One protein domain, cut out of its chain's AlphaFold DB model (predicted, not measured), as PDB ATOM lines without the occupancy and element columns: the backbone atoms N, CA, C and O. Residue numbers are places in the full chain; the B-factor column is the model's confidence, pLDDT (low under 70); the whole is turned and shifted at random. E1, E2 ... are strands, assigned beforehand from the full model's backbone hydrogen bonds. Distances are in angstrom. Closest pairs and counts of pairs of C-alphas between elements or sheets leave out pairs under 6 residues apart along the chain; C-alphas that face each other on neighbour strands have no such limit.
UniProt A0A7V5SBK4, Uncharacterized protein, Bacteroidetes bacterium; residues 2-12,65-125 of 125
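This is residues 2 to 12 and 65 to 125 of the 125 residues of an uncharacterized protein of Bacteroidetes bacterium (UniProt A0A7V5SBK4). A single long, narrow sheet of four strands, E1, E2, E3 and E4 side by side, makes a twisted slab with no named helix on either face. E1 and E3 both bend sharply, toward the end of the slab where the E3 to E4 link lies; the E2 to E3 link and the last printed residues lie at the other end. The printed part has 72 residues with four named strands, which follow the chain as E1 E2 E3 E4 and stand in that same order across the sheet, all antiparallel. The class is all strand. The outline is a rod spanning 55 by 23 by 17 A, only just extended, close to loose, with a radius of gyration of the C-alphas of 17.2 A.

E1, residues 2 to 12, is an edge strand and the antiparallel neighbour of E2, residues 65 to 75, at 153 degrees between their directions. N 4 and O 71 are within hydrogen-bond range at 2.8 A, and N 8 and O 67 at 2.9 A. E2 and E3, residues 83 to 99, form a hairpin at 169 degrees; the facing C-alphas 71 and 89 are 3.7 A apart, and N 70 and O 90 are 3.0 A apart. E3 and E4, residues 108 to 120, form a second hairpin at 164 degrees, with N 91 and O 113 at 2.8 A. E4 is the other edge strand and is apart from E1. E2, E3 and E4 form a meander, each strand the antiparallel neighbour of the one before.

E1 begins at C-alpha 2, (119.783, 130.968, 114.573), measures 29.5 A from first to last C-alpha, and bends by 65 degrees at residue 9. E2 begins at C-alpha 65, (118.417, 132.933, 141.640), and measures 32.1 A. E3, the longest strand with 17 residues, measures 37.8 A and bends by 100 degrees at residue 96. E4 measures 36.1 A and ends at C-alpha 120, (106.078, 141.093, 113.300).

The two C-alphas farthest apart are those of Gln 104 and Lys 125, 57.9 A. Residues 13 to 64 are cut out, and C-alphas 12 and 65 are 7.5 A apart across the cut. The links E2 to E3, with 7 residues, and E3 to E4, with 8, are short. The mean pLDDT of the printed part is 87.4; residues 77 to 82 and 122 to 125 are under 70.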
ATOM      1  N   SER A   2     118.741 130.653 113.596       88.06
ATOM      2  CA  SER A   2     119.783 130.968 114.573       88.06
ATOM      3  C   SER A   2     119.482 130.283 115.906       88.06
ATOM      4  O   SER A   2     118.321 130.088 116.268       88.06
ATOM      5  N   LEU A   3     120.534 129.880 116.618       92.31
ATOM      6  CA  LEU A   3     120.432 129.302 117.954       92.31
ATOM      7  C   LEU A   3     120.793 130.370 118.987       92.31
ATOM      8  O   LEU A   3     121.748 131.120 118.804       92.31
ATOM      9  N   GLN A   4     120.013 130.441 120.058       92.69
ATOM     10  CA  GLN A   4     120.156 131.417 121.126       92.69
ATOM     11  C   GLN A   4     120.358 130.672 122.440       92.69
ATOM     12  O   GLN A   4     119.603 129.758 122.766       92.69
ATOM     13  N   ALA A   5     121.365 131.072 123.205       94.94
ATOM     14  CA  ALA A   5     121.598 130.579 124.553       94.94
ATOM     15  C   ALA A   5     121.954 131.762 125.454       94.94
ATOM     16  O   ALA A   5     122.600 132.712 125.015       94.94
ATOM     17  N   GLY A   6     121.517 131.716 126.708       95.50
ATOM     18  CA  GLY A   6     121.795 132.761 127.682       95.50
ATOM     19  C   GLY A   6     121.742 132.228 129.103       95.50
ATOM     20  O   GLY A   6     120.959 131.333 129.414       95.50
ATOM     21  N   ILE A   7     122.573 132.799 129.965       97.31
ATOM     22  CA  ILE A   7     122.574 132.558 131.405       97.31
ATOM     23  C   ILE A   7     122.690 133.901 132.119       97.31
ATOM     24  O   ILE A   7     123.364 134.806 131.629       97.31
ATOM     25  N   GLY A   8     122.026 134.053 133.259       97.00
ATOM     26  CA  GLY A   8     122.095 135.291 134.022       97.00
ATOM     27  C   GLY A   8     121.470 135.197 135.410       97.00
ATOM     28  O   GLY A   8     120.873 134.175 135.761       97.00
ATOM     29  N   PRO A   9     121.611 136.260 136.216       96.94
ATOM     30  CA  PRO A   9     120.902 136.380 137.481       96.94
ATOM     31  C   PRO A   9     119.396 136.573 137.250       96.94
ATOM     32  O   PRO A   9     118.972 137.159 136.255       96.94
ATOM     33  N   THR A  10     118.584 136.099 138.192       96.12
ATOM     34  CA  THR A  10     117.137 136.352 138.247       96.12
ATOM     35  C   THR A  10     116.702 136.593 139.690       96.12
ATOM     36  O   THR A  10     117.375 136.169 140.631       96.12
ATOM     37  N   PHE A  11     115.570 137.265 139.878       95.31
ATOM     38  CA  PHE A  11     114.979 137.506 141.189       95.31
ATOM     39  C   PHE A  11     113.500 137.134 141.156       95.31
ATOM     40  O   PHE A  11     112.767 137.556 140.264       95.31
ATOM     41  N   ALA A  12     113.054 136.370 142.150       94.19
ATOM     42  CA  ALA A  12     111.637 136.162 142.405       94.19
ATOM     43  C   ALA A  12     111.179 137.174 143.449       94.19
ATOM     44  O   ALA A  12     111.752 137.247 144.535       94.19
ATOM     45  N   GLY A  65     118.257 134.174 142.371       96.75
ATOM     46  CA  GLY A  65     118.417 132.933 141.640       96.75
ATOM     47  C   GLY A  65     119.239 133.107 140.366       96.75
ATOM     48  O   GLY A  65     119.741 134.187 140.054       96.75
ATOM     49  N   LEU A  66     119.354 132.016 139.621       97.56
ATOM     50  CA  LEU A  66     119.978 131.957 138.307       97.56
ATOM     51  C   LEU A  66     118.963 131.467 137.281       97.56
ATOM     52  O   LEU A  66     118.124 130.613 137.571       97.56
ATOM     53  N   VAL A  67     119.053 132.003 136.073       97.50
ATOM     54  CA  VAL A  67     118.244 131.598 134.931       97.50
ATOM     55  C   VAL A  67     119.150 131.172 133.789       97.50
ATOM     56  O   VAL A  67     120.104 131.866 133.453       97.50
ATOM     57  N   GLY A  68     118.831 130.034 133.183       97.31
ATOM     58  CA  GLY A  68     119.373 129.597 131.905       97.31
ATOM     59  C   GLY A  68     118.256 129.533 130.870       97.31
ATOM     60  O   GLY A  68     117.133 129.135 131.184       97.31
ATOM     61  N   GLN A  69     118.546 129.924 129.637       96.69
ATOM     62  CA  GLN A  69     117.619 129.806 128.519       96.69
ATOM     63  C   GLN A  69     118.338 129.335 127.263       96.69
ATOM     64  O   GLN A  69     119.463 129.748 126.986       96.69
ATOM     65  N   VAL A  70     117.660 128.489 126.498       96.88
ATOM     66  CA  VAL A  70     118.096 128.049 125.174       96.88
ATOM     67  C   VAL A  70     116.902 128.064 124.231       96.88
ATOM     68  O   VAL A  70     115.783 127.740 124.632       96.88
ATOM     69  N   GLY A  71     117.120 128.446 122.982       95.75
ATOM     70  CA  GLY A  71     116.062 128.538 121.990       95.75
ATOM     71  C   GLY A  71     116.589 128.581 120.566       95.75
ATOM     72  O   GLY A  71     117.780 128.758 120.320       95.75
ATOM     73  N   ALA A  72     115.676 128.417 119.623       94.56
ATOM     74  CA  ALA A  72     115.925 128.548 118.202       94.56
ATOM     75  C   ALA A  72     115.007 129.627 117.629       94.56
ATOM     76  O   ALA A  72     113.837 129.731 118.001       94.56
ATOM     77  N   MET A  73     115.547 130.417 116.710       92.31
ATOM     78  CA  MET A  73     114.807 131.407 115.947       92.31
ATOM     79  C   MET A  73     114.840 131.027 114.472       92.31
ATOM     80  O   MET A  73     115.901 130.802 113.879       92.31
ATOM     81  N   VAL A  74     113.659 130.917 113.884       89.31
ATOM     82  CA  VAL A  74     113.455 130.588 112.479       89.31
ATOM     83  C   VAL A  74     112.909 131.827 111.790       89.31
ATOM     84  O   VAL A  74     111.864 132.342 112.178       89.31
ATOM     85  N   ASP A  75     113.621 132.296 110.771       86.62
ATOM     86  CA  ASP A  75     113.184 133.408 109.932       86.62
ATOM     87  C   ASP A  75     112.326 132.866 108.788       86.62
ATOM     88  O   ASP A  75     112.758 131.999 108.022       86.62
ATOM     89  N   VAL A  76     111.100 133.366 108.692       76.12
ATOM     90  CA  VAL A  76     110.071 132.935 107.747       76.12
ATOM     91  C   VAL A  76     110.031 133.932 106.582       76.12
ATOM     92  O   VAL A  76     109.142 134.773 106.476       76.12
ATOM     93  N   GLY A  77     111.025 133.826 105.693       63.91
ATOM     94  CA  GLY A  77     111.017 134.440 104.355       63.91
ATOM     95  C   GLY A  77     111.666 135.827 104.214       63.91
ATOM     96  O   GLY A  77     111.776 136.597 105.161       63.91
ATOM     97  N   LYS A  78     112.132 136.124 102.988       57.84
ATOM     98  CA  LYS A  78     112.757 137.401 102.571       57.84
ATOM     99  C   LYS A  78     111.756 138.426 102.013       57.84
ATOM    100  O   LYS A  78     112.129 139.578 101.808       57.84
ATOM    101  N   GLU A  79     110.528 138.005 101.724       60.66
ATOM    102  CA  GLU A  79     109.465 138.871 101.205       60.66
ATOM    103  C   GLU A  79     108.707 139.559 102.347       60.66
ATOM    104  O   GLU A  79     108.902 139.227 103.514       60.66
ATOM    105  N   ALA A  80     107.858 140.536 102.020       57.56
ATOM    106  CA  ALA A  80     107.027 141.246 102.990       57.56
ATOM    107  C   ALA A  80     105.936 140.319 103.569       57.56
ATOM    108  O   ALA A  80     104.764 140.411 103.214       57.56
ATOM    109  N   SER A  81     106.332 139.395 104.444       61.69
ATOM    110  CA  SER A  81     105.436 138.579 105.256       61.69
ATOM    111  C   SER A  81     105.113 139.304 106.566       61.69
ATOM    112  O   SER A  81     105.956 139.975 107.163       61.69
ATOM    113  N   LEU A  82     103.869 139.166 107.036       68.81
ATOM    114  CA  LEU A  82     103.421 139.732 108.315       68.81
ATOM    115  C   LEU A  82     104.217 139.151 109.502       68.81
ATOM    116  O   LEU A  82     104.499 139.850 110.471       68.81
ATOM    117  N   ILE A  83     104.591 137.871 109.418       73.88
ATOM    118  CA  ILE A  83     105.388 137.159 110.423       73.88
ATOM    119  C   ILE A  83     106.775 136.935 109.839       73.88
ATOM    120  O   ILE A  83     106.945 136.123 108.930       73.88
ATOM    121  N   ARG A  84     107.765 137.636 110.388       82.50
ATOM    122  CA  ARG A  84     109.138 137.593 109.890       82.50
ATOM    123  C   ARG A  84     109.959 136.503 110.548       82.50
ATOM    124  O   ARG A  84     110.763 135.857 109.882       82.50
ATOM    125  N   SER A  85     109.741 136.278 111.839       86.00
ATOM    126  CA  SER A  85     110.479 135.259 112.573       86.00
ATOM    127  C   SER A  85     109.646 134.659 113.695       86.00
ATOM    128  O   SER A  85     108.803 135.320 114.301       86.00
ATOM    129  N   LEU A  86     109.933 133.403 114.002       90.38
ATOM    130  CA  LEU A  86     109.402 132.671 115.141       90.38
ATOM    131  C   LEU A  86     110.574 132.286 116.040       90.38
ATOM    132  O   LEU A  86     111.525 131.669 115.565       90.38
ATOM    133  N   ALA A  87     110.507 132.616 117.327       92.00
ATOM    134  CA  ALA A  87     111.427 132.087 118.324       92.00
ATOM    135  C   ALA A  87     110.702 131.117 119.252       92.00
ATOM    136  O   ALA A  87     109.627 131.415 119.770       92.00
ATOM    137  N   LEU A  88     111.327 129.970 119.474       95.69
ATOM    138  CA  LEU A  88     110.873 128.931 120.385       95.69
ATOM    139  C   LEU A  88     112.023 128.583 121.313       95.69
ATOM    140  O   LEU A  88     113.168 128.478 120.873       95.69
ATOM    141  N   GLY A  89     111.740 128.370 122.588       96.06
ATOM    142  CA  GLY A  89     112.783 127.963 123.510       96.06
ATOM    143  C   GLY A  89     112.269 127.520 124.859       96.06
ATOM    144  O   GLY A  89     111.069 127.499 125.133       96.06
ATOM    145  N   VAL A  90     113.219 127.156 125.704       97.31
ATOM    146  CA  VAL A  90     112.992 126.745 127.082       97.31
ATOM    147  C   VAL A  90     113.843 127.596 128.011       97.31
ATOM    148  O   VAL A  90     114.956 128.011 127.687       97.31
ATOM    149  N   ARG A  91     113.299 127.858 129.191       97.00
ATOM    150  CA  ARG A  91     113.933 128.603 130.267       97.00
ATOM    151  C   ARG A  91     113.849 127.785 131.540       97.00
ATOM    152  O   ARG A  91     112.777 127.300 131.894       97.00
ATOM    153  N   VAL A  92     114.963 127.682 132.249       97.25
ATOM    154  CA  VAL A  92     115.050 127.043 133.559       97.25
ATOM    155  C   VAL A  92     115.567 128.065 134.559       97.25
ATOM    156  O   VAL A  92     116.536 128.767 134.293       97.25
ATOM    157  N   GLN A  93     114.901 128.168 135.701       97.00
ATOM    158  CA  GLN A  93     115.244 129.074 136.790       97.00
ATOM    159  C   GLN A  93     115.486 128.263 138.054       97.00
ATOM    160  O   GLN A  93     114.695 127.377 138.362       97.00
ATOM    161  N   GLY A  94     116.547 128.576 138.789       96.94
ATOM    162  CA  GLY A  94     116.855 128.006 140.097       96.94
ATOM    163  C   GLY A  94     117.031 129.119 141.120       96.94
ATOM    164  O   GLY A  94     117.708 130.103 140.840       96.94
ATOM    165  N   PHE A  95     116.434 128.978 142.296       96.94
ATOM    166  CA  PHE A  95     116.417 130.007 143.333       96.94
ATOM    167  C   PHE A  95     117.119 129.530 144.601       96.94
ATOM    168  O   PHE A  95     117.089 128.349 144.946       96.94
ATOM    169  N   SER A  96     117.731 130.478 145.311       95.31
ATOM    170  CA  SER A  96     118.508 130.228 146.536       95.31
ATOM    171  C   SER A  96     117.693 129.639 147.692       95.31
ATOM    172  O   SER A  96     118.261 129.017 148.588       95.31
ATOM    173  N   ARG A  97     116.368 129.832 147.693       93.69
ATOM    174  CA  ARG A  97     115.446 129.296 148.701       93.69
ATOM    175  C   ARG A  97     114.227 128.662 148.026       93.69
ATOM    176  O   ARG A  97     113.786 129.180 146.998       93.69
ATOM    177  N   PRO A  98     113.657 127.584 148.595       92.94
ATOM    178  CA  PRO A  98     112.393 127.037 148.118       92.94
ATOM    179  C   PRO A  98     111.277 128.081 148.231       92.94
ATOM    180  O   PRO A  98     111.092 128.686 149.285       92.94
ATOM    181  N   ILE A  99     110.522 128.275 147.152       91.94
ATOM    182  CA  ILE A  99     109.339 129.132 147.124       91.94
ATOM    183  C   ILE A  99     108.122 128.225 147.270       91.94
ATOM    184  O   ILE A  99     107.908 127.299 146.481       91.94
ATOM    185  N   GLN A 100     107.325 128.493 148.298       88.31
ATOM    186  CA  GLN A 100     106.040 127.844 148.497       88.31
ATOM    187  C   GLN A 100     104.988 128.569 147.657       88.31
ATOM    188  O   GLN A 100     104.743 129.754 147.855       88.31
ATOM    189  N   THR A 101     104.394 127.867 146.695       84.56
ATOM    190  CA  THR A 101     103.359 128.430 145.813       84.56
ATOM    191  C   THR A 101     101.946 128.088 146.264       84.56
ATOM    192  O   THR A 101     101.010 128.803 145.930       84.56
ATOM    193  N   LEU A 102     101.783 126.982 146.991       83.88
ATOM    194  CA  LEU A 102     100.492 126.464 147.425       83.88
ATOM    195  C   LEU A 102     100.579 125.964 148.863       83.88
ATOM    196  O   LEU A 102     101.607 125.432 149.299       83.88
ATOM    197  N   TYR A 103      99.466 126.096 149.576       79.50
ATOM    198  CA  TYR A 103      99.305 125.492 150.889       79.50
ATOM    199  C   TYR A 103      99.454 123.961 150.798       79.50
ATOM    200  O   TYR A 103      99.044 123.349 149.813       79.50
ATOM    201  N   GLN A 104     100.112 123.357 151.795       81.31
ATOM    202  CA  GLN A 104     100.442 121.922 151.885       81.31
ATOM    203  C   GLN A 104     101.329 121.332 150.778       81.31
ATOM    204  O   GLN A 104     101.656 120.145 150.829       81.31
ATOM    205  N   LYS A 105     101.791 122.125 149.804       86.38
ATOM    206  CA  LYS A 105     102.815 121.666 148.861       86.38
ATOM    207  C   LYS A 105     104.211 122.047 149.352       86.38
ATOM    208  O   LYS A 105     104.413 123.201 149.736       86.38
ATOM    209  N   PRO A 106     105.183 121.115 149.317       87.06
ATOM    210  CA  PRO A 106     106.561 121.448 149.638       87.06
ATOM    211  C   PRO A 106     107.060 122.539 148.686       87.06
ATOM    212  O   PRO A 106     106.735 122.544 147.495       87.06
ATOM    213  N   GLY A 107     107.843 123.471 149.229       89.12
ATOM    214  CA  GLY A 107     108.444 124.541 148.443       89.12
ATOM    215  C   GLY A 107     109.300 123.970 147.315       89.12
ATOM    216  O   GLY A 107     110.053 123.014 147.505       89.12
ATOM    217  N   ARG A 108     109.196 124.569 146.131       93.00
ATOM    218  CA  ARG A 108     110.004 124.204 144.963       93.00
ATOM    219  C   ARG A 108     111.112 125.236 144.802       93.00
ATOM    220  O   ARG A 108     110.888 126.390 145.122       93.00
ATOM    221  N   SER A 109     112.305 124.852 144.356       93.62
ATOM    222  CA  SER A 109     113.430 125.786 144.143       93.62
ATOM    223  C   SER A 109     113.827 125.944 142.676       93.62
ATOM    224  O   SER A 109     114.629 126.816 142.354       93.62
ATOM    225  N   TRP A 110     113.261 125.142 141.774       94.25
ATOM    226  CA  TRP A 110     113.578 125.151 140.348       94.25
ATOM    227  C   TRP A 110     112.309 125.172 139.499       94.25
ATOM    228  O   TRP A 110     111.366 124.442 139.779       94.25
ATOM    229  N   TRP A 111     112.279 125.964 138.433       94.38
ATOM    230  CA  TRP A 111     111.137 126.101 137.528       94.38
ATOM    231  C   TRP A 111     111.603 125.994 136.088       94.38
ATOM    232  O   TRP A 111     112.618 126.578 135.730       94.38
ATOM    233  N   ALA A 112     110.843 125.287 135.258       95.88
ATOM    234  CA  ALA A 112     111.073 125.206 133.823       95.88
ATOM    235  C   ALA A 112     109.845 125.746 133.084       95.88
ATOM    236  O   ALA A 112     108.715 125.473 133.491       95.88
ATOM    237  N   ALA A 113     110.069 126.514 132.024       95.88
ATOM    238  CA  ALA A 113     109.026 127.102 131.196       95.88
ATOM    239  C   ALA A 113     109.436 127.062 129.721       95.88
ATOM    240  O   ALA A 113     110.597 127.297 129.393       95.88
ATOM    241  N   GLY A 114     108.483 126.786 128.832       96.38
ATOM    242  CA  GLY A 114     108.643 127.025 127.400       96.38
ATOM    243  C   GLY A 114     108.238 128.457 127.053       96.38
ATOM    244  O   GLY A 114     107.371 129.028 127.715       96.38
ATOM    245  N   TYR A 115     108.842 129.035 126.020       94.69
ATOM    246  CA  TYR A 115     108.393 130.298 125.445       94.69
ATOM    247  C   TYR A 115     108.274 130.196 123.927       94.69
ATOM    248  O   TYR A 115     109.017 129.466 123.268       94.69
ATOM    249  N   MET A 116     107.338 130.972 123.390       94.19
ATOM    250  CA  MET A 116     107.132 131.181 121.966       94.19
ATOM    251  C   MET A 116     106.957 132.678 121.726       94.19
ATOM    252  O   MET A 116     106.185 133.326 122.430       94.19
ATOM    253  N   ALA A 117     107.681 133.223 120.755       90.69
ATOM    254  CA  ALA A 117     107.615 134.629 120.386       90.69
ATOM    255  C   ALA A 117     107.506 134.773 118.867       90.69
ATOM    256  O   ALA A 117     108.260 134.152 118.118       90.69
ATOM    257  N   PHE A 118     106.583 135.624 118.431       89.31
ATOM    258  CA  PHE A 118     106.404 135.993 117.031       89.31
ATOM    259  C   PHE A 118     106.990 137.384 116.809       89.31
ATOM    260  O   PHE A 118     106.683 138.315 117.552       89.31
ATOM    261  N   TYR A 119     107.811 137.525 115.775       86.62
ATOM    262  CA  TYR A 119     108.356 138.806 115.351       86.62
ATOM    263  C   TYR A 119     107.580 139.295 114.132       86.62
ATOM    264  O   TYR A 119     107.599 138.666 113.071       86.62
ATOM    265  N   ILE A 120     106.900 140.423 114.310       85.44
ATOM    266  CA  ILE A 120     106.078 141.093 113.300       85.44
ATOM    267  C   ILE A 120     106.764 142.416 112.956       85.44
ATOM    268  O   ILE A 120     107.107 143.181 113.858       85.44
ATOM    269  N   GLY A 121     106.970 142.701 111.670       75.94
ATOM    270  CA  GLY A 121     107.511 143.991 111.240       75.94
ATOM    271  C   GLY A 121     108.073 144.008 109.820       75.94
ATOM    272  O   GLY A 121     108.499 142.986 109.285       75.94
ATOM    273  N   ASN A 122     108.121 145.204 109.233       65.62
ATOM    274  CA  ASN A 122     108.660 145.437 107.894       65.62
ATOM    275  C   ASN A 122     110.188 145.594 107.925       65.62
ATOM    276  O   ASN A 122     110.757 146.112 108.887       65.62
ATOM    277  N   ALA A 123     110.869 145.184 106.853       60.09
ATOM    278  CA  ALA A 123     112.222 145.671 106.609       60.09
ATOM    279  C   ALA A 123     112.143 147.186 106.390       60.09
ATOM    280  O   ALA A 123     111.380 147.644 105.540       60.09
ATOM    281  N   TRP A 124     112.879 147.959 107.190       58.06
ATOM    282  CA  TRP A 124     113.101 149.364 106.870       58.06
ATOM    283  C   TRP A 124     113.774 149.410 105.493       58.06
ATOM    284  O   TRP A 124     114.726 148.660 105.261       58.06
ATOM    285  N   LYS A 125     113.183 150.182 104.576       46.06
ATOM    286  CA  LYS A 125     113.720 150.416 103.231       46.06
ATOM    287  C   LYS A 125     114.931 151.329 103.296       46.06
ATOM    288  O   LYS A 125     114.893 152.264 104.127       46.06
TER     289      LYS A 125